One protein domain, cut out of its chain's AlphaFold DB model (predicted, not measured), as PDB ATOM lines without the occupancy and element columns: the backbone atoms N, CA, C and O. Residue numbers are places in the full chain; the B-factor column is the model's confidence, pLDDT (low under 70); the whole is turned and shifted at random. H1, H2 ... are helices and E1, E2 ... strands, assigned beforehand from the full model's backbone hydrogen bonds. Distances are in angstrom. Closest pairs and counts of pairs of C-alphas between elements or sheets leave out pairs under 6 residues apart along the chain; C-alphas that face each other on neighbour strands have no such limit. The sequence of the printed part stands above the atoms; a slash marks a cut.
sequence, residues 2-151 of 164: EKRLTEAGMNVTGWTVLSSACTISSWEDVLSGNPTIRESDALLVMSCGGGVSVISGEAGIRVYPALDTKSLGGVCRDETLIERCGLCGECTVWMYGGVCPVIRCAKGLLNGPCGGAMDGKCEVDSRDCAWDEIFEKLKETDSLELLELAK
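This is residues 2 to 151 of the 164 residues of the protein "MTHFR_C domain-containing protein" of Candidatus Methanoperedenaceae archaeon HGW-Methanoperedenaceae-1 (UniProt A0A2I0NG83). Helix H4 packs on a small wall of two parallel strands, E1 and E2, with the short helix H6 beside E2 and the helices H8 and H9 packed on H6; H4 and H6 lie nearest the middle. At one end of the longest axis are H1, H2 and H3, and at the other is a long loop, residues 105 to 129, while residues 66 to 78 and H5 lie off to one side. The printed part has 150 residues with nine named helices and two named strands, in the order H1 H2 H3 E1 H4 E2 H5 H6 H7 H8 H9. The class is mostly helix, with 64 residues, under half, in named elements. The whole is compact, with a radius of gyration of the C-alphas of 15.8 A and spans of 46 by 37 by 26 A.

Start at C-alpha 2, at (23.379, -7.642, -35.770), where H1 runs over residues 2 to 7. Go on to residues 27 to 33 for H2, 10.9 A from first to last C-alpha, and to residues 35 to 39 for H3. Strand E1, residues 42 to 45, covers 9.8 A. Find C-alpha 49 at (9.758, 7.390, -38.737); from there H4 runs to residue 59 over 15.3 A. Strand E2, residues 62 to 65, covers 10.3 A. Three helices of four residues follow: H5 at 79 to 82, H6 at 93 to 96 and H7 at 101 to 104. H8, residues 130 to 140, is 15.3 A long, and H9, residues 144 to 147, ends at C-alpha 147 at (19.821, 17.987, -51.387).

Begin with H1, which is apart from the other named elements. H2 only just touches H4, with 3 pairs of C-alphas within 8 A; the closest are those of Trp 27 and Glu 58, 5.5 A apart, and the two lines are about perpendicular at 84 degrees. H3 is close to H2 but not clearly touching, the closest C-alphas being those of Leu 31 and Ile 37 at 6.8 A. E1 and E2 are parallel neighbours at 27 degrees; look at N 43 and O 62, 2.8 A apart, and N 45 and O 64, 2.9 A apart, both within hydrogen-bond range. E1, H4 and E2 form a strand-helix-strand unit, two parallel neighbour strands with a helix between them along the chain, and its crossover is right-handed. The closest C-alphas of H4 and E2 are those of Ser 56 and Val 63, at 5.6 A. H4 only just touches H5 and H6, with 3 pairs within 8 A each, the closest being Gly 50 and Leu 81 at 5.5 A, and Gly 49 and Val 93 at 6.9 A. H6 touches H8, with the C-alphas of Tyr 96 and Ile 134 closest at 5.4 A, and H9, with those of Met 95 and Leu 146 closest at 6.0 A. H7 only just touches H8, with 3 pairs, the closest C-alphas being those of Arg 104 and Ala 130 at 5.5 A. In H1, H4 and H8 every O i to N i+4 pair is within hydrogen-bond range, in H2 2 of 3 are, and in H3 0 of 1, beside 2 of 2 O i to N i+3 pairs; H5, H6, H7 and H9 are too short for an O i to N i+4 pair.

The C-alphas of Glu 7 and Glu 123 are the two farthest apart, at 48.7 A. The printed part has no cut. The long links are H1 to H2, E2 to H5 and H7 to H8; in the last, residues 117 to 118 pair antiparallel with 121 to 122. Mean pLDDT of the printed part is 88.9, and residue 25 and residues 73 to 82 are under 70.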
ATOM      1  N   GLU A   2      21.923  -7.457 -35.920       89.50
ATOM      2  CA  GLU A   2      23.379  -7.642 -35.770       89.50
ATOM      3  C   GLU A   2      23.984  -8.697 -36.709       89.50
ATOM      4  O   GLU A   2      24.745  -8.341 -37.597       89.50
ATOM      5  N   LYS A   3      23.543  -9.962 -36.617       92.19
ATOM      6  CA  LYS A   3      24.030 -11.043 -37.491       92.19
ATOM      7  C   LYS A   3      23.991 -10.692 -38.987       92.19
ATOM      8  O   LYS A   3      24.956 -10.948 -39.693       92.19
ATOM      9  N   ARG A   4      22.909 -10.060 -39.457       94.00
ATOM     10  CA  ARG A   4      22.754  -9.658 -40.867       94.00
ATOM     11  C   ARG A   4      23.720  -8.538 -41.258       94.00
ATOM     12  O   ARG A   4      24.158  -8.506 -42.399       94.00
ATOM     13  N   LEU A   5      24.022  -7.621 -40.337       93.62
ATOM     14  CA  LEU A   5      24.985  -6.541 -40.568       93.62
ATOM     15  C   LEU A   5      26.412  -7.088 -40.618       93.62
ATOM     16  O   LEU A   5      27.150  -6.769 -41.545       93.62
ATOM     17  N   THR A   6      26.767  -7.976 -39.688       94.00
ATOM     18  CA  THR A   6      28.075  -8.642 -39.683       94.00
ATOM     19  C   THR A   6      28.274  -9.502 -40.934       94.00
ATOM     20  O   THR A   6      29.329  -9.445 -41.554       94.00
ATOM     21  N   GLU A   7      27.250 -10.250 -41.362       96.69
ATOM     22  CA  GLU A   7      27.269 -11.022 -42.619       96.69
ATOM     23  C   GLU A   7      27.405 -10.130 -43.862       96.69
ATOM     24  O   GLU A   7      28.010 -10.541 -44.848       96.69
ATOM     25  N   ALA A   8      26.886  -8.900 -43.811       94.88
ATOM     26  CA  ALA A   8      27.060  -7.895 -44.859       94.88
ATOM     27  C   ALA A   8      28.428  -7.179 -44.802       94.88
ATOM     28  O   ALA A   8      28.666  -6.263 -45.588       94.88
ATOM     29  N   GLY A   9      29.321  -7.578 -43.888       94.69
ATOM     30  CA  GLY A   9      30.659  -7.004 -43.732       94.69
ATOM     31  C   GLY A   9      30.700  -5.682 -42.961       94.69
ATOM     32  O   GLY A   9      31.723  -5.003 -42.989       94.69
ATOM     33  N   MET A  10      29.614  -5.303 -42.283       93.81
ATOM     34  CA  MET A  10      29.567  -4.092 -41.461       93.81
ATOM     35  C   MET A  10      30.153  -4.362 -40.073       93.81
ATOM     36  O   MET A  10      29.841  -5.378 -39.443       93.81
ATOM     37  N   ASN A  11      30.956  -3.425 -39.569       94.00
ATOM     38  CA  ASN A  11      31.428  -3.457 -38.189       94.00
ATOM     39  C   ASN A  11      30.306  -3.001 -37.244       94.00
ATOM     40  O   ASN A  11      29.875  -1.850 -37.298       94.00
ATOM     41  N   VAL A  12      29.827  -3.896 -36.380       94.12
ATOM     42  CA  VAL A  12      28.798  -3.565 -35.386       94.12
ATOM     43  C   VAL A  12      29.496  -3.168 -34.091       94.12
ATOM     44  O   VAL A  12      29.949  -4.027 -33.339       94.12
ATOM     45  N   THR A  13      29.583  -1.865 -33.831       92.62
ATOM     46  CA  THR A  13      30.209  -1.317 -32.614       92.62
ATOM     47  C   THR A  13      29.385  -1.598 -31.354       92.62
ATOM     48  O   THR A  13      29.946  -1.741 -30.270       92.62
ATOM     49  N   GLY A  14      28.059  -1.695 -31.487       91.56
ATOM     50  CA  GLY A  14      27.138  -1.943 -30.385       91.56
ATOM     51  C   GLY A  14      25.670  -1.873 -30.804       91.56
ATOM     52  O   GLY A  14      25.333  -1.456 -31.911       91.56
ATOM     53  N   TRP A  15      24.780  -2.294 -29.909       92.12
ATOM     54  CA  TRP A  15      23.335  -2.120 -30.049       92.12
ATOM     55  C   TRP A  15      22.664  -2.017 -28.678       92.12
ATOM     56  O   TRP A  15      23.206  -2.469 -27.670       92.12
ATOM     57  N   THR A  16      21.474  -1.421 -28.654       90.94
ATOM     58  CA  THR A  16      20.598  -1.357 -27.481       90.94
ATOM     59  C   THR A  16      19.136  -1.421 -27.927       90.94
ATOM     60  O   THR A  16      18.820  -1.161 -29.092       90.94
ATOM     61  N   VAL A  17      18.241  -1.794 -27.014       88.94
ATOM     62  CA  VAL A  17      16.790  -1.783 -27.228       88.94
ATOM     63  C   VAL A  17      16.175  -0.834 -26.219       88.94
ATOM     64  O   VAL A  17      16.359  -0.979 -25.014       88.94
ATOM     65  N   LEU A  18      15.423   0.129 -26.735       83.44
ATOM     66  CA  LEU A  18      14.771   1.160 -25.944       83.44
ATOM     67  C   LEU A  18      13.304   0.784 -25.753       83.44
ATOM     68  O   LEU A  18      12.684   0.206 -26.647       83.44
ATOM     69  N   SER A  19      12.746   1.123 -24.592       80.88
ATOM     70  CA  SER A  19      11.326   0.901 -24.300       80.88
ATOM     71  C   SER A  19      10.427   1.742 -25.210       80.88
ATOM     72  O   SER A  19       9.402   1.259 -25.688       80.88
ATOM     73  N   SER A  20      10.833   2.981 -25.490       81.44
ATOM     74  CA  SER A  20      10.183   3.876 -26.441       81.44
ATOM     75  C   SER A  20      11.197   4.845 -27.036       81.44
ATOM     76  O   SER A  20      11.928   5.511 -26.309       81.44
ATOM     77  N   ALA A  21      11.227   4.937 -28.367       80.25
ATOM     78  CA  ALA A  21      12.083   5.892 -29.068       80.25
ATOM     79  C   ALA A  21      11.518   7.321 -29.061       80.25
ATOM     80  O   ALA A  21      12.269   8.280 -29.175       80.25
ATOM     81  N   CYS A  22      10.196   7.465 -28.938       74.12
ATOM     82  CA  CYS A  22       9.525   8.763 -29.007       74.12
ATOM     83  C   CYS A  22       9.678   9.585 -27.721       74.12
ATOM     84  O   CYS A  22       9.502  10.794 -27.755       74.12
ATOM     85  N   THR A  23       9.988   8.930 -26.600       75.25
ATOM     86  CA  THR A  23      10.130   9.565 -25.280       75.25
ATOM     87  C   THR A  23      11.575   9.895 -24.934       75.25
ATOM     88  O   THR A  23      11.848  10.352 -23.828       75.25
ATOM     89  N   ILE A  24      12.507   9.608 -25.842       75.69
ATOM     90  CA  ILE A  24      13.911   9.938 -25.637       75.69
ATOM     91  C   ILE A  24      14.017  11.451 -25.668       75.69
ATOM     92  O   ILE A  24      13.617  12.092 -26.638       75.69
ATOM     93  N   SER A  25      14.546  11.991 -24.581       69.62
ATOM     94  CA  SER A  25      14.762  13.427 -24.421       69.62
ATOM     95  C   SER A  25      16.243  13.789 -24.395       69.62
ATOM     96  O   SER A  25      16.575  14.968 -24.415       69.62
ATOM     97  N   SER A  26      17.125  12.785 -24.341       76.44
ATOM     98  CA  SER A  26      18.568  12.975 -24.280       76.44
ATOM     99  C   SER A  26      19.302  11.779 -24.894       76.44
ATOM    100  O   SER A  26      18.868  10.626 -24.807       76.44
ATOM    101  N   TRP A  27      20.439  12.060 -25.530       84.12
ATOM    102  CA  TRP A  27      21.304  11.043 -26.130       84.12
ATOM    103  C   TRP A  27      21.893  10.074 -25.093       84.12
ATOM    104  O   TRP A  27      22.133   8.899 -25.384       84.12
ATOM    105  N   GLU A  28      22.086  10.539 -23.858       84.00
ATOM    106  CA  GLU A  28      22.606   9.749 -22.744       84.00
ATOM    107  C   GLU A  28      21.738   8.524 -22.424       84.00
ATOM    108  O   GLU A  28      22.287   7.479 -22.065       84.00
ATOM    109  N   ASP A  29      20.417   8.597 -22.626       83.62
ATOM    110  CA  ASP A  29      19.512   7.454 -22.438       83.62
ATOM    111  C   ASP A  29      19.898   6.282 -23.354       83.62
ATOM    112  O   ASP A  29      19.903   5.123 -22.934       83.62
ATOM    113  N   VAL A  30      20.295   6.580 -24.596       86.19
ATOM    114  CA  VAL A  30      20.756   5.579 -25.568       86.19
ATOM    115  C   VAL A  30      22.130   5.036 -25.172       86.19
ATOM    116  O   VAL A  30      22.345   3.820 -25.169       86.19
ATOM    117  N   LEU A  31      23.048   5.930 -24.791       87.19
ATOM    118  CA  LEU A  31      24.416   5.572 -24.406       87.19
ATOM    119  C   LEU A  31      24.482   4.756 -23.111       87.19
ATOM    120  O   LEU A  31      25.403   3.958 -22.953       87.19
ATOM    121  N   SER A  32      23.504   4.904 -22.211       85.62
ATOM    122  CA  SER A  32      23.419   4.120 -20.972       85.62
ATOM    123  C   SER A  32      23.367   2.610 -21.233       85.62
ATOM    124  O   SER A  32      23.922   1.826 -20.463       85.62
ATOM    125  N   GLY A  33      22.743   2.204 -22.345       82.31
ATOM    126  CA  GLY A  33      22.690   0.810 -22.770       82.31
ATOM    127  C   GLY A  33      23.976   0.354 -23.452       82.31
ATOM    128  O   GLY A  33      24.393  -0.788 -23.262       82.31
ATOM    129  N   ASN A  34      24.606   1.228 -24.245       86.00
ATOM    130  CA  ASN A  34      25.873   0.921 -24.897       86.00
ATOM    131  C   ASN A  34      26.670   2.191 -25.295       86.00
ATOM    132  O   ASN A  34      26.345   2.832 -26.299       86.00
ATOM    133  N   PRO A  35      27.746   2.541 -24.562       87.44
ATOM    134  CA  PRO A  35      28.530   3.748 -24.834       87.44
ATOM    135  C   PRO A  35      29.304   3.731 -26.161       87.44
ATOM    136  O   PRO A  35      29.574   4.796 -26.717       87.44
ATOM    137  N   THR A  36      29.649   2.551 -26.695       89.19
ATOM    138  CA  THR A  36      30.455   2.423 -27.928       89.19
ATOM    139  C   THR A  36      29.686   2.832 -29.186       89.19
ATOM    140  O   THR A  36      30.279   3.009 -30.247       89.19
ATOM    141  N   ILE A  37      28.369   3.052 -29.076       89.94
ATOM    142  CA  ILE A  37      27.522   3.571 -30.161       89.94
ATOM    143  C   ILE A  37      28.024   4.936 -30.663       89.94
ATOM    144  O   ILE A  37      27.847   5.268 -31.831       89.94
ATOM    145  N   ARG A  38      28.690   5.729 -29.812       87.88
ATOM    146  CA  ARG A  38      29.236   7.038 -30.209       87.88
ATOM    147  C   ARG A  38      30.376   6.940 -31.231       87.88
ATOM    148  O   ARG A  38      30.653   7.914 -31.917       87.88
ATOM    149  N   GLU A  39      31.033   5.788 -31.319       90.12
ATOM    150  CA  GLU A  39      32.133   5.539 -32.258       90.12
ATOM    151  C   GLU A  39      31.633   5.084 -33.640       90.12
ATOM    152  O   GLU A  39      32.434   4.856 -34.541       90.12
ATOM    153  N   SER A  40      30.319   4.920 -33.817       93.38
ATOM    154  CA  SER A  40      29.719   4.509 -35.085       93.38
ATOM    155  C   SER A  40      29.731   5.626 -36.127       93.38
ATOM    156  O   SER A  40      29.341   6.753 -35.840       93.38
ATOM    157  N   ASP A  41      30.018   5.268 -37.380       93.06
ATOM    158  CA  ASP A  41      29.847   6.173 -38.528       93.06
ATOM    159  C   ASP A  41      28.364   6.440 -38.854       93.06
ATOM    160  O   ASP A  41      27.999   7.469 -39.425       93.06
ATOM    161  N   ALA A  42      27.491   5.486 -38.515       93.94
ATOM    162  CA  ALA A  42      26.064   5.534 -38.798       93.94
ATOM    163  C   ALA A  42      25.253   4.720 -37.785       93.94
ATOM    164  O   ALA A  42      25.700   3.691 -37.276       93.94
ATOM    165  N   LEU A  43      24.010   5.141 -37.561       94.88
ATOM    166  CA  LEU A  43      23.039   4.445 -36.724       94.88
ATOM    167  C   LEU A  43      21.937   3.835 -37.582       94.88
ATOM    168  O   LEU A  43      21.330   4.514 -38.407       94.88
ATOM    169  N   LEU A  44      21.626   2.563 -37.344       95.31
ATOM    170  CA  LEU A  44      20.471   1.896 -37.939       95.31
ATOM    171  C   LEU A  44      19.361   1.768 -36.895       95.31
ATOM    172  O   LEU A  44      19.483   1.008 -35.935       95.31
ATOM    173  N   VAL A  45      18.255   2.480 -37.098       93.88
ATOM    174  CA  VAL A  45      17.163   2.559 -36.123       93.88
ATOM    175  C   VAL A  45      15.955   1.761 -36.603       93.88
ATOM    176  O   VAL A  45      15.338   2.054 -37.628       93.88
ATOM    177  N   MET A  46      15.586   0.745 -35.822       92.50
ATOM    178  CA  MET A  46      14.401  -0.087 -36.054       92.50
ATOM    179  C   MET A  46      13.187   0.452 -35.286       92.50
ATOM    180  O   MET A  46      12.679  -0.193 -34.372       92.50
ATOM    181  N   SER A  47      12.727   1.650 -35.637       89.19
ATOM    182  CA  SER A  47      11.542   2.270 -35.038       89.19
ATOM    183  C   SER A  47      10.666   2.921 -36.108       89.19
ATOM    184  O   SER A  47      10.957   2.838 -37.303       89.19
ATOM    185  N   CYS A  48       9.555   3.540 -35.699       89.06
ATOM    186  CA  CYS A  48       8.765   4.334 -36.629       89.06
ATOM    187  C   CYS A  48       9.538   5.577 -37.099       89.06
ATOM    188  O   CYS A  48      10.474   6.023 -36.439       89.06
ATOM    189  N   GLY A  49       9.101   6.194 -38.201       89.81
ATOM    190  CA  GLY A  49       9.758   7.390 -38.737       89.81
ATOM    191  C   GLY A  49       9.922   8.515 -37.708       89.81
ATOM    192  O   GLY A  49      10.942   9.186 -37.721       89.81
ATOM    193  N   GLY A  50       8.980   8.665 -36.768       89.81
ATOM    194  CA  GLY A  50       9.097   9.658 -35.695       89.81
ATOM    195  C   GLY A  50      10.195   9.333 -34.682       89.81
ATOM    196  O   GLY A  50      10.934  10.230 -34.292       89.81
ATOM    197  N   GLY A  51      10.364   8.060 -34.315       90.31
ATOM    198  CA  GLY A  51      11.467   7.629 -33.453       90.31
ATOM    199  C   GLY A  51      12.829   7.817 -34.123       90.31
ATOM    200  O   GLY A  51      13.786   8.214 -33.467       90.31
ATOM    201  N   VAL A  52      12.912   7.603 -35.440       93.00
ATOM    202  CA  VAL A  52      14.119   7.915 -36.224       93.00
ATOM    203  C   VAL A  52      14.415   9.416 -36.182       93.00
ATOM    204  O   VAL A  52      15.561   9.789 -35.948       93.00
ATOM    205  N   SER A  53      13.398  10.273 -36.335       92.81
ATOM    206  CA  SER A  53      13.555  11.729 -36.225       92.81
ATOM    207  C   SER A  53      14.054  12.173 -34.848       92.81
ATOM    208  O   SER A  53      14.882  13.072 -34.770       92.81
ATOM    209  N   VAL A  54      13.558  11.559 -33.765       91.25
ATOM    210  CA  VAL A  54      14.002  11.866 -32.393       91.25
ATOM    211  C   VAL A  54      15.470  11.487 -32.210       91.25
ATOM    212  O   VAL A  54      16.277  12.340 -31.861       91.25
ATOM    213  N   ILE A  55      15.845  10.248 -32.543       91.88
ATOM    214  CA  ILE A  55      17.240   9.793 -32.438       91.88
ATOM    215  C   ILE A  55      18.174  10.654 -33.296       91.88
ATOM    216  O   ILE A  55      19.249  11.033 -32.845       91.88
ATOM    217  N   SER A  56      17.763  10.998 -34.518       92.94
ATOM    218  CA  SER A  56      18.556  11.845 -35.413       92.94
ATOM    219  C   SER A  56      18.714  13.279 -34.912       92.94
ATOM    220  O   SER A  56      19.698  13.925 -35.262       92.94
ATOM    221  N   GLY A  57      17.766  13.784 -34.119       90.19
ATOM    222  CA  GLY A  57      17.865  15.104 -33.501       90.19
ATOM    223  C   GLY A  57      18.988  15.185 -32.467       90.19
ATOM    224  O   GLY A  57      19.684  16.197 -32.425       90.19
ATOM    225  N   GLU A  58      19.189  14.100 -31.713       88.75
ATOM    226  CA  GLU A  58      20.088  14.035 -30.554       88.75
ATOM    227  C   GLU A  58      21.473  13.444 -30.869       88.75
ATOM    228  O   GLU A  58      22.475  13.851 -30.290       88.75
ATOM    229  N   ALA A  59      21.551  12.468 -31.781       89.50
ATOM    230  CA  ALA A  59      22.756  11.652 -31.947       89.50
ATOM    231  C   ALA A  59      23.951  12.399 -32.561       89.50
ATOM    232  O   ALA A  59      25.096  12.024 -32.309       89.50
ATOM    233  N   GLY A  60      23.702  13.393 -33.422       88.44
ATOM    234  CA  GLY A  60      24.750  14.057 -34.215       88.44
ATOM    235  C   GLY A  60      25.484  13.137 -35.208       88.44
ATOM    236  O   GLY A  60      26.494  13.530 -35.780       88.44
ATOM    237  N   ILE A  61      24.989  11.913 -35.412       92.12
ATOM    238  CA  ILE A  61      25.518  10.884 -36.321       92.12
ATOM    239  C   ILE A  61      24.442  10.601 -37.377       92.12
ATOM    240  O   ILE A  61      23.251  10.719 -37.084       92.12
ATOM    241  N   ARG A  62      24.817  10.203 -38.603       93.38
ATOM    242  CA  ARG A  62      23.835   9.836 -39.642       93.38
ATOM    243  C   ARG A  62      22.946   8.686 -39.165       93.38
ATOM    244  O   ARG A  62      23.433   7.619 -38.796       93.38
ATOM    245  N   VAL A  63      21.629   8.888 -39.222       95.19
ATOM    246  CA  VAL A  63      20.633   7.908 -38.767       95.19
ATOM    247  C   VAL A  63      19.802   7.400 -39.936       95.19
ATOM    248  O   VAL A  63      19.150   8.169 -40.639       95.19
ATOM    249  N   TYR A  64      19.772   6.081 -40.103       96.00
ATOM    250  CA  TYR A  64      19.041   5.387 -41.153       96.00
ATOM    251  C   TYR A  64      17.837   4.630 -40.575       96.00
ATOM    252  O   TYR A  64      17.984   3.890 -39.594       96.00
ATOM    253  N   PRO A  65      16.638   4.754 -41.173       95.44
ATOM    254  CA  PRO A  65      15.505   3.911 -40.827       95.44
ATOM    255  C   PRO A  65      15.749   2.482 -41.319       95.44
ATOM    256  O   PRO A  65      16.144   2.261 -42.461       95.44
ATOM    257  N   ALA A  66      15.449   1.496 -40.479       94.56
ATOM    258  CA  ALA A  66      15.492   0.087 -40.870       94.56
ATOM    259  C   ALA A  66      14.153  -0.442 -41.413       94.56
ATOM    260  O   ALA A  66      14.088  -1.577 -41.888       94.56
ATOM    261  N   LEU A  67      13.073   0.331 -41.263       91.56
ATOM    262  CA  LEU A  67      11.714  -0.086 -41.596       91.56
ATOM    263  C   LEU A  67      10.832   1.086 -42.028       91.56
ATOM    264  O   LEU A  67      11.055   2.240 -41.659       91.56
ATOM    265  N   ASP A  68       9.773   0.747 -42.758       91.31
ATOM    266  CA  ASP A  68       8.721   1.670 -43.157       91.31
ATOM    267  C   ASP A  68       7.544   1.623 -42.187       91.31
ATOM    268  O   ASP A  68       7.003   0.562 -41.869       91.31
ATOM    269  N   THR A  69       7.085   2.794 -41.745       87.19
ATOM    270  CA  THR A  69       5.907   2.883 -40.875       87.19
ATOM    271  C   THR A  69       4.635   2.957 -41.713       87.19
ATOM    272  O   THR A  69       4.359   3.986 -42.330       87.19
ATOM    273  N   LYS A  70       3.857   1.868 -41.720       83.62
ATOM    274  CA  LYS A  70       2.543   1.782 -42.390       83.62
ATOM    275  C   LYS A  70       1.360   1.902 -41.427       83.62
ATOM    276  O   LYS A  70       0.307   2.397 -41.803       83.62
ATOM    277  N   SER A  71       1.527   1.433 -40.194       77.25
ATOM    278  CA  SER A  71       0.518   1.487 -39.135       77.25
ATOM    279  C   SER A  71       1.205   1.440 -37.773       77.25
ATOM    280  O   SER A  71       2.282   0.862 -37.642       77.25
ATOM    281  N   LEU A  72       0.569   2.041 -36.768       74.69
ATOM    282  CA  LEU A  72       1.002   2.015 -35.365       74.69
ATOM    283  C   LEU A  72       0.083   1.145 -34.491       74.69
ATOM    284  O   LEU A  72       0.149   1.208 -33.265       74.69
ATOM    285  N   GLY A  73      -0.811   0.365 -35.112       66.81
ATOM    286  CA  GLY A  73      -1.628  -0.639 -34.421       66.81
ATOM    287  C   GLY A  73      -2.543  -0.092 -33.319       66.81
ATOM    288  O   GLY A  73      -2.876  -0.830 -32.403       66.81
ATOM    289  N   GLY A  74      -2.920   1.192 -33.369       59.44
ATOM    290  CA  GLY A  74      -3.773   1.842 -32.362       59.44
ATOM    291  C   GLY A  74      -3.088   2.169 -31.026       59.44
ATOM    292  O   GLY A  74      -3.745   2.688 -30.128       59.44
ATOM    293  N   VAL A  75      -1.786   1.898 -30.887       57.03
ATOM    294  CA  VAL A  75      -1.040   2.038 -29.619       57.03
ATOM    295  C   VAL A  75      -0.472   3.449 -29.424       57.03
ATOM    296  O   VAL A  75      -0.209   3.871 -28.304       57.03
ATOM    297  N   CYS A  76      -0.313   4.219 -30.499       55.03
ATOM    298  CA  CYS A  76       0.255   5.560 -30.423       55.03
ATOM    299  C   CYS A  76      -0.831   6.641 -30.412       55.03
ATOM    300  O   CYS A  76      -1.454   6.914 -31.437       55.03
ATOM    301  N   ARG A  77      -1.008   7.271 -29.248       52.56
ATOM    302  CA  ARG A  77      -1.758   8.524 -29.034       52.56
ATOM    303  C   ARG A  77      -0.844   9.659 -28.552       52.56
ATOM    304  O   ARG A  77      -1.307  10.586 -27.905       52.56
ATOM    305  N   ASP A  78       0.452   9.545 -28.814       60.78
ATOM    306  CA  ASP A  78       1.424  10.571 -28.453       60.78
ATOM    307  C   ASP A  78       1.423  11.665 -29.529       60.78
ATOM    308  O   ASP A  78       1.694  11.387 -30.704       60.78
ATOM    309  N   GLU A  79       1.092  12.892 -29.129       61.12
ATOM    310  CA  GLU A  79       1.072  14.085 -29.987       61.12
ATOM    311  C   GLU A  79       2.423  14.277 -30.695       61.12
ATOM    312  O   GLU A  79       2.467  14.575 -31.892       61.12
ATOM    313  N   THR A  80       3.522  13.934 -30.013       61.88
ATOM    314  CA  THR A  80       4.901  14.010 -30.518       61.88
ATOM    315  C   THR A  80       5.108  13.191 -31.792       61.88
ATOM    316  O   THR A  80       5.897  13.554 -32.668       61.88
ATOM    317  N   LEU A  81       4.404  12.064 -31.931       64.81
ATOM    318  CA  LEU A  81       4.540  11.201 -33.100       64.81
ATOM    319  C   LEU A  81       3.750  11.725 -34.301       64.81
ATOM    320  O   LEU A  81       4.217  11.589 -35.435       64.81
ATOM    321  N   ILE A  82       2.588  12.338 -34.062       65.56
ATOM    322  CA  ILE A  82       1.740  12.923 -35.113       65.56
ATOM    323  C   ILE A  82       2.490  14.057 -35.821       65.56
ATOM    324  O   ILE A  82       2.444  14.162 -37.045       65.56
ATOM    325  N   GLU A  83       3.266  14.841 -35.074       76.38
ATOM    326  CA  GLU A  83       4.082  15.933 -35.617       76.38
ATOM    327  C   GLU A  83       5.348  15.466 -36.354       76.38
ATOM    328  O   GLU A  83       5.995  16.248 -37.057       76.38
ATOM    329  N   ARG A  84       5.728  14.188 -36.218       82.00
ATOM    330  CA  ARG A  84       7.013  13.670 -36.722       82.00
ATOM    331  C   ARG A  84       6.887  12.546 -37.747       82.00
ATOM    332  O   ARG A  84       7.838  12.319 -38.495       82.00
ATOM    333  N   CYS A  85       5.750  11.850 -37.836       87.38
ATOM    334  CA  CYS A  85       5.571  10.716 -38.744       87.38
ATOM    335  C   CYS A  85       4.232  10.736 -39.488       87.38
ATOM    336  O   CYS A  85       3.163  10.706 -38.894       87.38
ATOM    337  N   GLY A  86       4.299  10.676 -40.820       84.50
ATOM    338  CA  GLY A  86       3.114  10.680 -41.682       84.50
ATOM    339  C   GLY A  86       2.553   9.314 -42.054       84.50
ATOM    340  O   GLY A  86       1.675   9.264 -42.912       84.50
ATOM    341  N   LEU A  87       3.101   8.224 -41.502       87.19
ATOM    342  CA  LEU A  87       2.677   6.840 -41.773       87.19
ATOM    343  C   LEU A  87       2.571   6.508 -43.272       87.19
ATOM    344  O   LEU A  87       1.672   5.800 -43.717       87.19
ATOM    345  N   CYS A  88       3.482   7.065 -44.074       86.62
ATOM    346  CA  CYS A  88       3.421   6.958 -45.530       86.62
ATOM    347  C   CYS A  88       3.873   5.599 -46.078       86.62
ATOM    348  O   CYS A  88       3.683   5.344 -47.259       86.62
ATOM    349  N   GLY A  89       4.469   4.739 -45.246       88.75
ATOM    350  CA  GLY A  89       4.979   3.444 -45.686       88.75
ATOM    351  C   GLY A  89       6.216   3.506 -46.584       88.75
ATOM    352  O   GLY A  89       6.564   2.478 -47.148       88.75
ATOM    353  N   GLU A  90       6.850   4.677 -46.706       89.75
ATOM    354  CA  GLU A  90       8.056   4.919 -47.508       89.75
ATOM    355  C   GLU A  90       8.954   5.912 -46.755       89.75
ATOM    356  O   GLU A  90       8.885   7.127 -46.955       89.75
ATOM    357  N   CYS A  91       9.748   5.440 -45.801       92.06
ATOM    358  CA  CYS A  91      10.510   6.294 -44.903       92.06
ATOM    359  C   CYS A  91      11.771   6.833 -45.585       92.06
ATOM    360  O   CYS A  91      12.727   6.113 -45.855       92.06
ATOM    361  N   THR A  92      11.794   8.140 -45.825       93.56
ATOM    362  CA  THR A  92      12.924   8.840 -46.461       93.56
ATOM    363  C   THR A  92      13.564   9.867 -45.533       93.56
ATOM    364  O   THR A  92      14.294  10.731 -45.992       93.56
ATOM    365  N   VAL A  93      13.273   9.806 -44.230       94.69
ATOM    366  CA  VAL A  93      13.666  10.829 -43.245       94.69
ATOM    367  C   VAL A  93      15.184  11.025 -43.143       94.69
ATOM    368  O   VAL A  93      15.653  12.145 -42.966       94.69
ATOM    369  N   TRP A  94      15.955   9.954 -43.346       95.38
ATOM    370  CA  TRP A  94      17.419   9.998 -43.350       95.38
ATOM    371  C   TRP A  94      17.987  10.896 -44.452       95.38
ATOM    372  O   TRP A  94      19.060  11.462 -44.287       95.38
ATOM    373  N   MET A  95      17.258  11.071 -45.560       95.81
ATOM    374  CA  MET A  95      17.683  11.940 -46.662       95.81
ATOM    375  C   MET A  95      17.606  13.429 -46.301       95.81
ATOM    376  O   MET A  95      18.106  14.265 -47.043       95.81
ATOM    377  N   TYR A  96      16.944  13.750 -45.189       96.19
ATOM    378  CA  TYR A  96      16.591  15.097 -44.757       96.19
ATOM    379  C   TYR A  96      17.098  15.372 -43.331       96.19
ATOM    380  O   TYR A  96      16.468  16.105 -42.572       96.19
ATOM    381  N   GLY A  97      18.184  14.710 -42.917       94.81
ATOM    382  CA  GLY A  97      18.818  14.955 -41.617       94.81
ATOM    383  C   GLY A  97      17.927  14.643 -40.409       94.81
ATOM    384  O   GLY A  97      18.052  15.285 -39.372       94.81
ATOM    385  N   GLY A  98      16.982  13.705 -40.540       94.38
ATOM    386  CA  GLY A  98      16.058  13.370 -39.451       94.38
ATOM    387  C   GLY A  98      14.771  14.198 -39.428       94.38
ATOM    388  O   GLY A  98      13.875  13.918 -38.636       94.38
ATOM    389  N   VAL A  99      14.616  15.176 -40.320       94.94
ATOM    390  CA  VAL A  99      13.408  16.004 -40.405       94.94
ATOM    391  C   VAL A  99      12.492  15.437 -41.484       94.94
ATOM    392  O   VAL A  99      12.881  15.289 -42.635       94.94
ATOM    393  N   CYS A 100      11.245  15.091 -41.153       93.75
ATOM    394  CA  CYS A 100      10.309  14.569 -42.152       93.75
ATOM    395  C   CYS A 100       9.628  15.720 -42.917       93.75
ATOM    396  O   CYS A 100       8.712  16.335 -42.361       93.75
ATOM    397  N   PRO A 101       9.965  15.993 -44.195       93.56
ATOM    398  CA  PRO A 101       9.374  17.118 -44.916       93.56
ATOM    399  C   PRO A 101       7.883  16.914 -45.209       93.56
ATOM    400  O   PRO A 101       7.148  17.885 -45.306       93.56
ATOM    401  N   VAL A 102       7.409  15.664 -45.283       90.81
ATOM    402  CA  VAL A 102       5.989  15.341 -45.518       90.81
ATOM    403  C   VAL A 102       5.083  15.881 -44.406       90.81
ATOM    404  O   VAL A 102       3.922  16.173 -44.672       90.81
ATOM    405  N   ILE A 103       5.594  15.987 -43.174       90.50
ATOM    406  CA  ILE A 103       4.818  16.425 -42.004       90.50
ATOM    407  C   ILE A 103       5.262  17.793 -41.497       90.50
ATOM    408  O   ILE A 103       4.421  18.639 -41.196       90.50
ATOM    409  N   ARG A 104       6.574  18.040 -41.429       92.44
ATOM    410  CA  ARG A 104       7.104  19.299 -40.891       92.44
ATOM    411  C   ARG A 104       6.885  20.466 -41.856       92.44
ATOM    412  O   ARG A 104       6.613  21.576 -41.408       92.44
ATOM    413  N   CYS A 105       6.926  20.237 -43.171       93.19
ATOM    414  CA  CYS A 105       6.598  21.274 -44.149       93.19
ATOM    415  C   CYS A 105       5.079  21.361 -44.341       93.19
ATOM    416  O   CYS A 105       4.454  20.377 -44.731       93.19
ATOM    417  N   ALA A 106       4.498  22.555 -44.195       92.00
ATOM    418  CA  ALA A 106       3.073  22.793 -44.456       92.00
ATOM    419  C   ALA A 106       2.635  22.406 -45.887       92.00
ATOM    420  O   ALA A 106       1.468  22.117 -46.127       92.00
ATOM    421  N   LYS A 107       3.579  22.383 -46.837       92.06
ATOM    422  CA  LYS A 107       3.349  22.005 -48.241       92.06
ATOM    423  C   LYS A 107       3.764  20.568 -48.574       92.06
ATOM    424  O   LYS A 107       3.559  20.133 -49.700       92.06
ATOM    425  N   GLY A 108       4.387  19.844 -47.640       91.31
ATOM    426  CA  GLY A 108       4.816  18.457 -47.850       91.31
ATOM    427  C   GLY A 108       5.840  18.247 -48.977       91.31
ATOM    428  O   GLY A 108       5.854  17.179 -49.587       91.31
ATOM    429  N   LEU A 109       6.663  19.252 -49.299       92.50
ATOM    430  CA  LEU A 109       7.573  19.219 -50.454       92.50
ATOM    431  C   LEU A 109       8.782  18.312 -50.227       92.50
ATOM    432  O   LEU A 109       9.464  18.446 -49.220       92.50
ATOM    433  N   LEU A 110       9.086  17.449 -51.200       92.88
ATOM    434  CA  LEU A 110      10.215  16.504 -51.148       92.88
ATOM    435  C   LEU A 110      11.486  17.024 -51.834       92.88
ATOM    436  O   LEU A 110      12.580  16.575 -51.518       92.88
ATOM    437  N   ASN A 111      11.349  17.956 -52.777       93.44
ATOM    438  CA  ASN A 111      12.415  18.346 -53.708       93.44
ATOM    439  C   ASN A 111      12.816  19.820 -53.568       93.44
ATOM    440  O   ASN A 111      12.930  20.535 -54.559       93.44
ATOM    441  N   GLY A 112      13.008  20.272 -52.334       88.81
ATOM    442  CA  GLY A 112      13.613  21.565 -52.031       88.81
ATOM    443  C   GLY A 112      12.675  22.600 -51.405       88.81
ATOM    444  O   GLY A 112      11.455  22.397 -51.314       88.81
ATOM    445  N   PRO A 113      13.257  23.725 -50.956       92.94
ATOM    446  CA  PRO A 113      12.514  24.828 -50.373       92.94
ATOM    447  C   PRO A 113      11.593  25.483 -51.409       92.94
ATOM    448  O   PRO A 113      11.934  25.631 -52.578       92.94
ATOM    449  N   CYS A 114      10.426  25.937 -50.956       93.56
ATOM    450  CA  CYS A 114       9.468  26.651 -51.809       93.56
ATOM    451  C   CYS A 114       9.778  28.140 -52.018       93.56
ATOM    452  O   CYS A 114       9.075  28.793 -52.780       93.56
ATOM    453  N   GLY A 115      10.767  28.691 -51.307       93.12
ATOM    454  CA  GLY A 115      11.074  30.127 -51.311       93.12
ATOM    455  C   GLY A 115      10.091  31.006 -50.527       93.12
ATOM    456  O   GLY A 115      10.262  32.216 -50.494       93.12
ATOM    457  N   GLY A 116       9.075  30.423 -49.888       93.88
ATOM    458  CA  GLY A 116       8.076  31.157 -49.107       93.88
ATOM    459  C   GLY A 116       8.427  31.375 -47.634       93.88
ATOM    460  O   GLY A 116       7.606  31.898 -46.892       93.88
ATOM    461  N   ALA A 117       9.612  30.957 -47.185       94.38
ATOM    462  CA  ALA A 117      10.036  31.188 -45.810       94.38
ATOM    463  C   ALA A 117      10.546  32.626 -45.626       94.38
ATOM    464  O   ALA A 117      11.308  33.127 -46.454       94.38
ATOM    465  N   MET A 118      10.154  33.270 -44.528       94.38
ATOM    466  CA  MET A 118      10.637  34.587 -44.111       94.38
ATOM    467  C   MET A 118      11.131  34.490 -42.668       94.38
ATOM    468  O   MET A 118      10.416  33.975 -41.813       94.38
ATOM    469  N   ASP A 119      12.364  34.935 -42.410       94.00
ATOM    470  CA  ASP A 119      13.015  34.865 -41.091       94.00
ATOM    471  C   ASP A 119      12.941  33.468 -40.434       94.00
ATOM    472  O   ASP A 119      12.692  33.325 -39.238       94.00
ATOM    473  N   GLY A 120      13.113  32.412 -41.239       93.25
ATOM    474  CA  GLY A 120      13.045  31.022 -40.778       93.25
ATOM    475  C   GLY A 120      11.630  30.479 -40.548       93.25
ATOM    476  O   GLY A 120      11.473  29.340 -40.104       93.25
ATOM    477  N   LYS A 121      10.580  31.256 -40.842       96.19
ATOM    478  CA  LYS A 121       9.174  30.883 -40.636       96.19
ATOM    479  C   LYS A 121       8.438  30.667 -41.956       96.19
ATOM    480  O   LYS A 121       8.639  31.396 -42.921       96.19
ATOM    481  N   CYS A 122       7.555  29.672 -41.999       95.81
ATOM    482  CA  CYS A 122       6.708  29.382 -43.157       95.81
ATOM    483  C   CYS A 122       5.603  30.435 -43.324       95.81
ATOM    484  O   CYS A 122       4.950  30.815 -42.356       95.81
ATOM    485  N   GLU A 123       5.304  30.824 -44.561       96.00
ATOM    486  CA  GLU A 123       4.240  31.782 -44.874       96.00
ATOM    487  C   GLU A 123       2.819  31.261 -44.627       96.00
ATOM    488  O   GLU A 123       1.883  32.050 -44.550       96.00
ATOM    489  N   VAL A 124       2.635  29.939 -44.546       95.56
ATOM    490  CA  VAL A 124       1.297  29.336 -44.429       95.56
ATOM    491  C   VAL A 124       0.723  29.546 -43.029       95.56
ATOM    492  O   VAL A 124      -0.442  29.903 -42.888       95.56
ATOM    493  N   ASP A 125       1.531  29.307 -41.998       95.06
ATOM    494  CA  ASP A 125       1.077  29.313 -40.605       95.06
ATOM    495  C   ASP A 125       2.160  29.722 -39.596       95.06
ATOM    496  O   ASP A 125       2.014  29.489 -38.399       95.06
ATOM    497  N   SER A 126       3.246  30.352 -40.057       94.69
ATOM    498  CA  SER A 126       4.347  30.835 -39.209       94.69
ATOM    499  C   SER A 126       5.068  29.753 -38.387       94.69
ATOM    500  O   SER A 126       5.792  30.086 -37.447       94.69
ATOM    501  N   ARG A 127       4.920  28.463 -38.731       93.38
ATOM    502  CA  ARG A 127       5.759  27.387 -38.170       93.38
ATOM    503  C   ARG A 127       7.215  27.534 -38.611       93.38
ATOM    504  O   ARG A 127       7.493  28.198 -39.609       93.38
ATOM    505  N   ASP A 128       8.135  26.858 -37.931       95.19
ATOM    506  CA  ASP A 128       9.531  26.784 -38.380       95.19
ATOM    507  C   ASP A 128       9.637  26.141 -39.768       95.19
ATOM    508  O   ASP A 128       8.988  25.131 -40.070       95.19
ATOM    509  N   CYS A 129      10.445  26.742 -40.640       96.25
ATOM    510  CA  CYS A 129      10.675  26.232 -41.980       96.25
ATOM    511  C   CYS A 129      11.420  24.896 -41.905       96.25
ATOM    512  O   CYS A 129      12.607  24.837 -41.596       96.25
ATOM    513  N   ALA A 130      10.727  23.815 -42.265       95.94
ATOM    514  CA  ALA A 130      11.326  22.485 -42.285       95.94
ATOM    515  C   ALA A 130      12.580  22.406 -43.170       95.94
ATOM    516  O   ALA A 130      13.488  21.656 -42.849       95.94
ATOM    517  N   TRP A 131      12.643  23.158 -44.274       96.69
ATOM    518  CA  TRP A 131      13.797  23.126 -45.179       96.69
ATOM    519  C   TRP A 131      15.026  23.842 -44.624       96.69
ATOM    520  O   TRP A 131      16.138  23.405 -44.907       96.69
ATOM    521  N   ASP A 132      14.833  24.863 -43.792       96.06
ATOM    522  CA  ASP A 132      15.937  25.526 -43.101       96.06
ATOM    523  C   ASP A 132      16.508  24.576 -42.032       96.06
ATOM    524  O   ASP A 132      17.718  24.375 -41.961       96.06
ATOM    525  N   GLU A 133      15.637  23.885 -41.282       95.50
ATOM    526  CA  GLU A 133      16.040  22.848 -40.314       95.50
ATOM    527  C   GLU A 133      16.755  21.668 -40.995       95.50
ATOM    528  O   GLU A 133      17.782  21.201 -40.506       95.50
ATOM    529  N   ILE A 134      16.249  21.206 -42.145       96.81
ATOM    530  CA  ILE A 134      16.883  20.154 -42.958       96.81
ATOM    531  C   ILE A 134      18.290  20.573 -43.379       96.81
ATOM    532  O   ILE A 134      19.216  19.769 -43.282       96.81
ATOM    533  N   PHE A 135      18.452  21.806 -43.864       96.62
ATOM    534  CA  PHE A 135      19.746  22.304 -44.313       96.62
ATOM    535  C   PHE A 135      20.766  22.309 -43.171       96.62
ATOM    536  O   PHE A 135      21.854  21.757 -43.334       96.62
ATOM    537  N   GLU A 136      20.404  22.850 -42.004       95.56
ATOM    538  CA  GLU A 136      21.307  22.867 -40.846       95.56
ATOM    539  C   GLU A 136      21.638  21.446 -40.364       95.56
ATOM    540  O   GLU A 136      22.809  21.128 -40.166       95.56
ATOM    541  N   LYS A 137      20.657  20.535 -40.295       95.25
ATOM    542  CA  LYS A 137      20.893  19.133 -39.898       95.25
ATOM    543  C   LYS A 137      21.795  18.366 -40.866       95.25
ATOM    544  O   LYS A 137      22.646  17.577 -40.448       95.25
ATOM    545  N   LEU A 138      21.627  18.575 -42.169       95.69
ATOM    546  CA  LEU A 138      22.490  17.955 -43.177       95.69
ATOM    547  C   LEU A 138      23.893  18.561 -43.174       95.69
ATOM    548  O   LEU A 138      24.862  17.848 -43.411       95.69
ATOM    549  N   LYS A 139      24.021  19.852 -42.864       95.56
ATOM    550  CA  LYS A 139      25.313  20.515 -42.692       95.56
ATOM    551  C   LYS A 139      26.057  20.015 -41.450       95.56
ATOM    552  O   LYS A 139      27.254  19.770 -41.535       95.56
ATOM    553  N   GLU A 140      25.359  19.805 -40.330       93.38
ATOM    554  CA  GLU A 140      25.917  19.212 -39.098       93.38
ATOM    555  C   GLU A 140      26.521  17.820 -39.341       93.38
ATOM    556  O   GLU A 140      27.508  17.452 -38.710       93.38
ATOM    557  N   THR A 141      25.940  17.058 -40.270       91.69
ATOM    558  CA  THR A 141      26.325  15.673 -40.582       91.69
ATOM    559  C   THR A 141      27.134  15.534 -41.877       91.69
ATOM    560  O   THR A 141      27.270  14.420 -42.381       91.69
ATOM    561  N   ASP A 142      27.635  16.644 -42.434       94.12
ATOM    562  CA  ASP A 142      28.395  16.701 -43.698       94.12
ATOM    563  C   ASP A 142      27.732  15.895 -44.837       94.12
ATOM    564  O   ASP A 142      28.314  15.003 -45.447       94.12
ATOM    565  N   SER A 143      26.435  16.149 -45.026       94.50
ATOM    566  CA  SER A 143      25.510  15.341 -45.833       94.50
ATOM    567  C   SER A 143      24.706  16.172 -46.847       94.50
ATOM    568  O   SER A 143      23.605  15.784 -47.258       94.50
ATOM    569  N   LEU A 144      25.204  17.357 -47.212       96.06
ATOM    570  CA  LEU A 144      24.503  18.315 -48.076       96.06
ATOM    571  C   LEU A 144      24.289  17.804 -49.509       96.06
ATOM    572  O   LEU A 144      23.346  18.240 -50.168       96.06
ATOM    573  N   GLU A 145      25.079  16.830 -49.965       95.94
ATOM    574  CA  GLU A 145      24.924  16.174 -51.269       95.94
ATOM    575  C   GLU A 145      23.530  15.554 -51.460       95.94
ATOM    576  O   GLU A 145      23.031  15.420 -52.577       95.94
ATOM    577  N   LEU A 146      22.844  15.217 -50.362       95.19
ATOM    578  CA  LEU A 146      21.498  14.648 -50.399       95.19
ATOM    579  C   LEU A 146      20.434  15.620 -50.929       95.19
ATOM    580  O   LEU A 146      19.385  15.151 -51.393       95.19
ATOM    581  N   LEU A 147      20.701  16.931 -50.876       94.81
ATOM    582  CA  LEU A 147      19.821  17.987 -51.387       94.81
ATOM    583  C   LEU A 147      19.818  18.063 -52.918       94.81
ATOM    584  O   LEU A 147      18.821  18.478 -53.504       94.81
ATOM    585  N   GLU A 148      20.899  17.632 -53.569       93.50
ATOM    586  CA  GLU A 148      21.027  17.644 -55.034       93.50
ATOM    587  C   GLU A 148      20.295  16.465 -55.691       93.50
ATOM    588  O   GLU A 148      19.943  16.488 -56.871       93.50
ATOM    589  N   LEU A 149      20.042  15.416 -54.911       93.62
ATOM    590  CA  LEU A 149      19.384  14.205 -55.369       93.62
ATOM    591  C   LEU A 149      17.870  14.417 -55.483       93.62
ATOM    592  O   LEU A 149      17.166  14.445 -54.469       93.62
ATOM    593  N   ALA A 150      17.362  14.450 -56.714       92.50
ATOM    594  CA  ALA A 150      15.928  14.447 -56.985       92.50
ATOM    595  C   ALA A 150      15.252  13.188 -56.412       92.50
ATOM    596  O   ALA A 150      15.701  12.059 -56.620       92.50
ATOM    597  N   LYS A 151      14.157  13.388 -55.680       92.94
ATOM    598  CA  LYS A 151      13.343  12.336 -55.072       92.94
ATOM    599  C   LYS A 151      12.123  12.049 -55.924       92.94
ATOM    600  O   LYS A 151      11.440  12.966 -56.392       92.94
TER     601      LYS A 151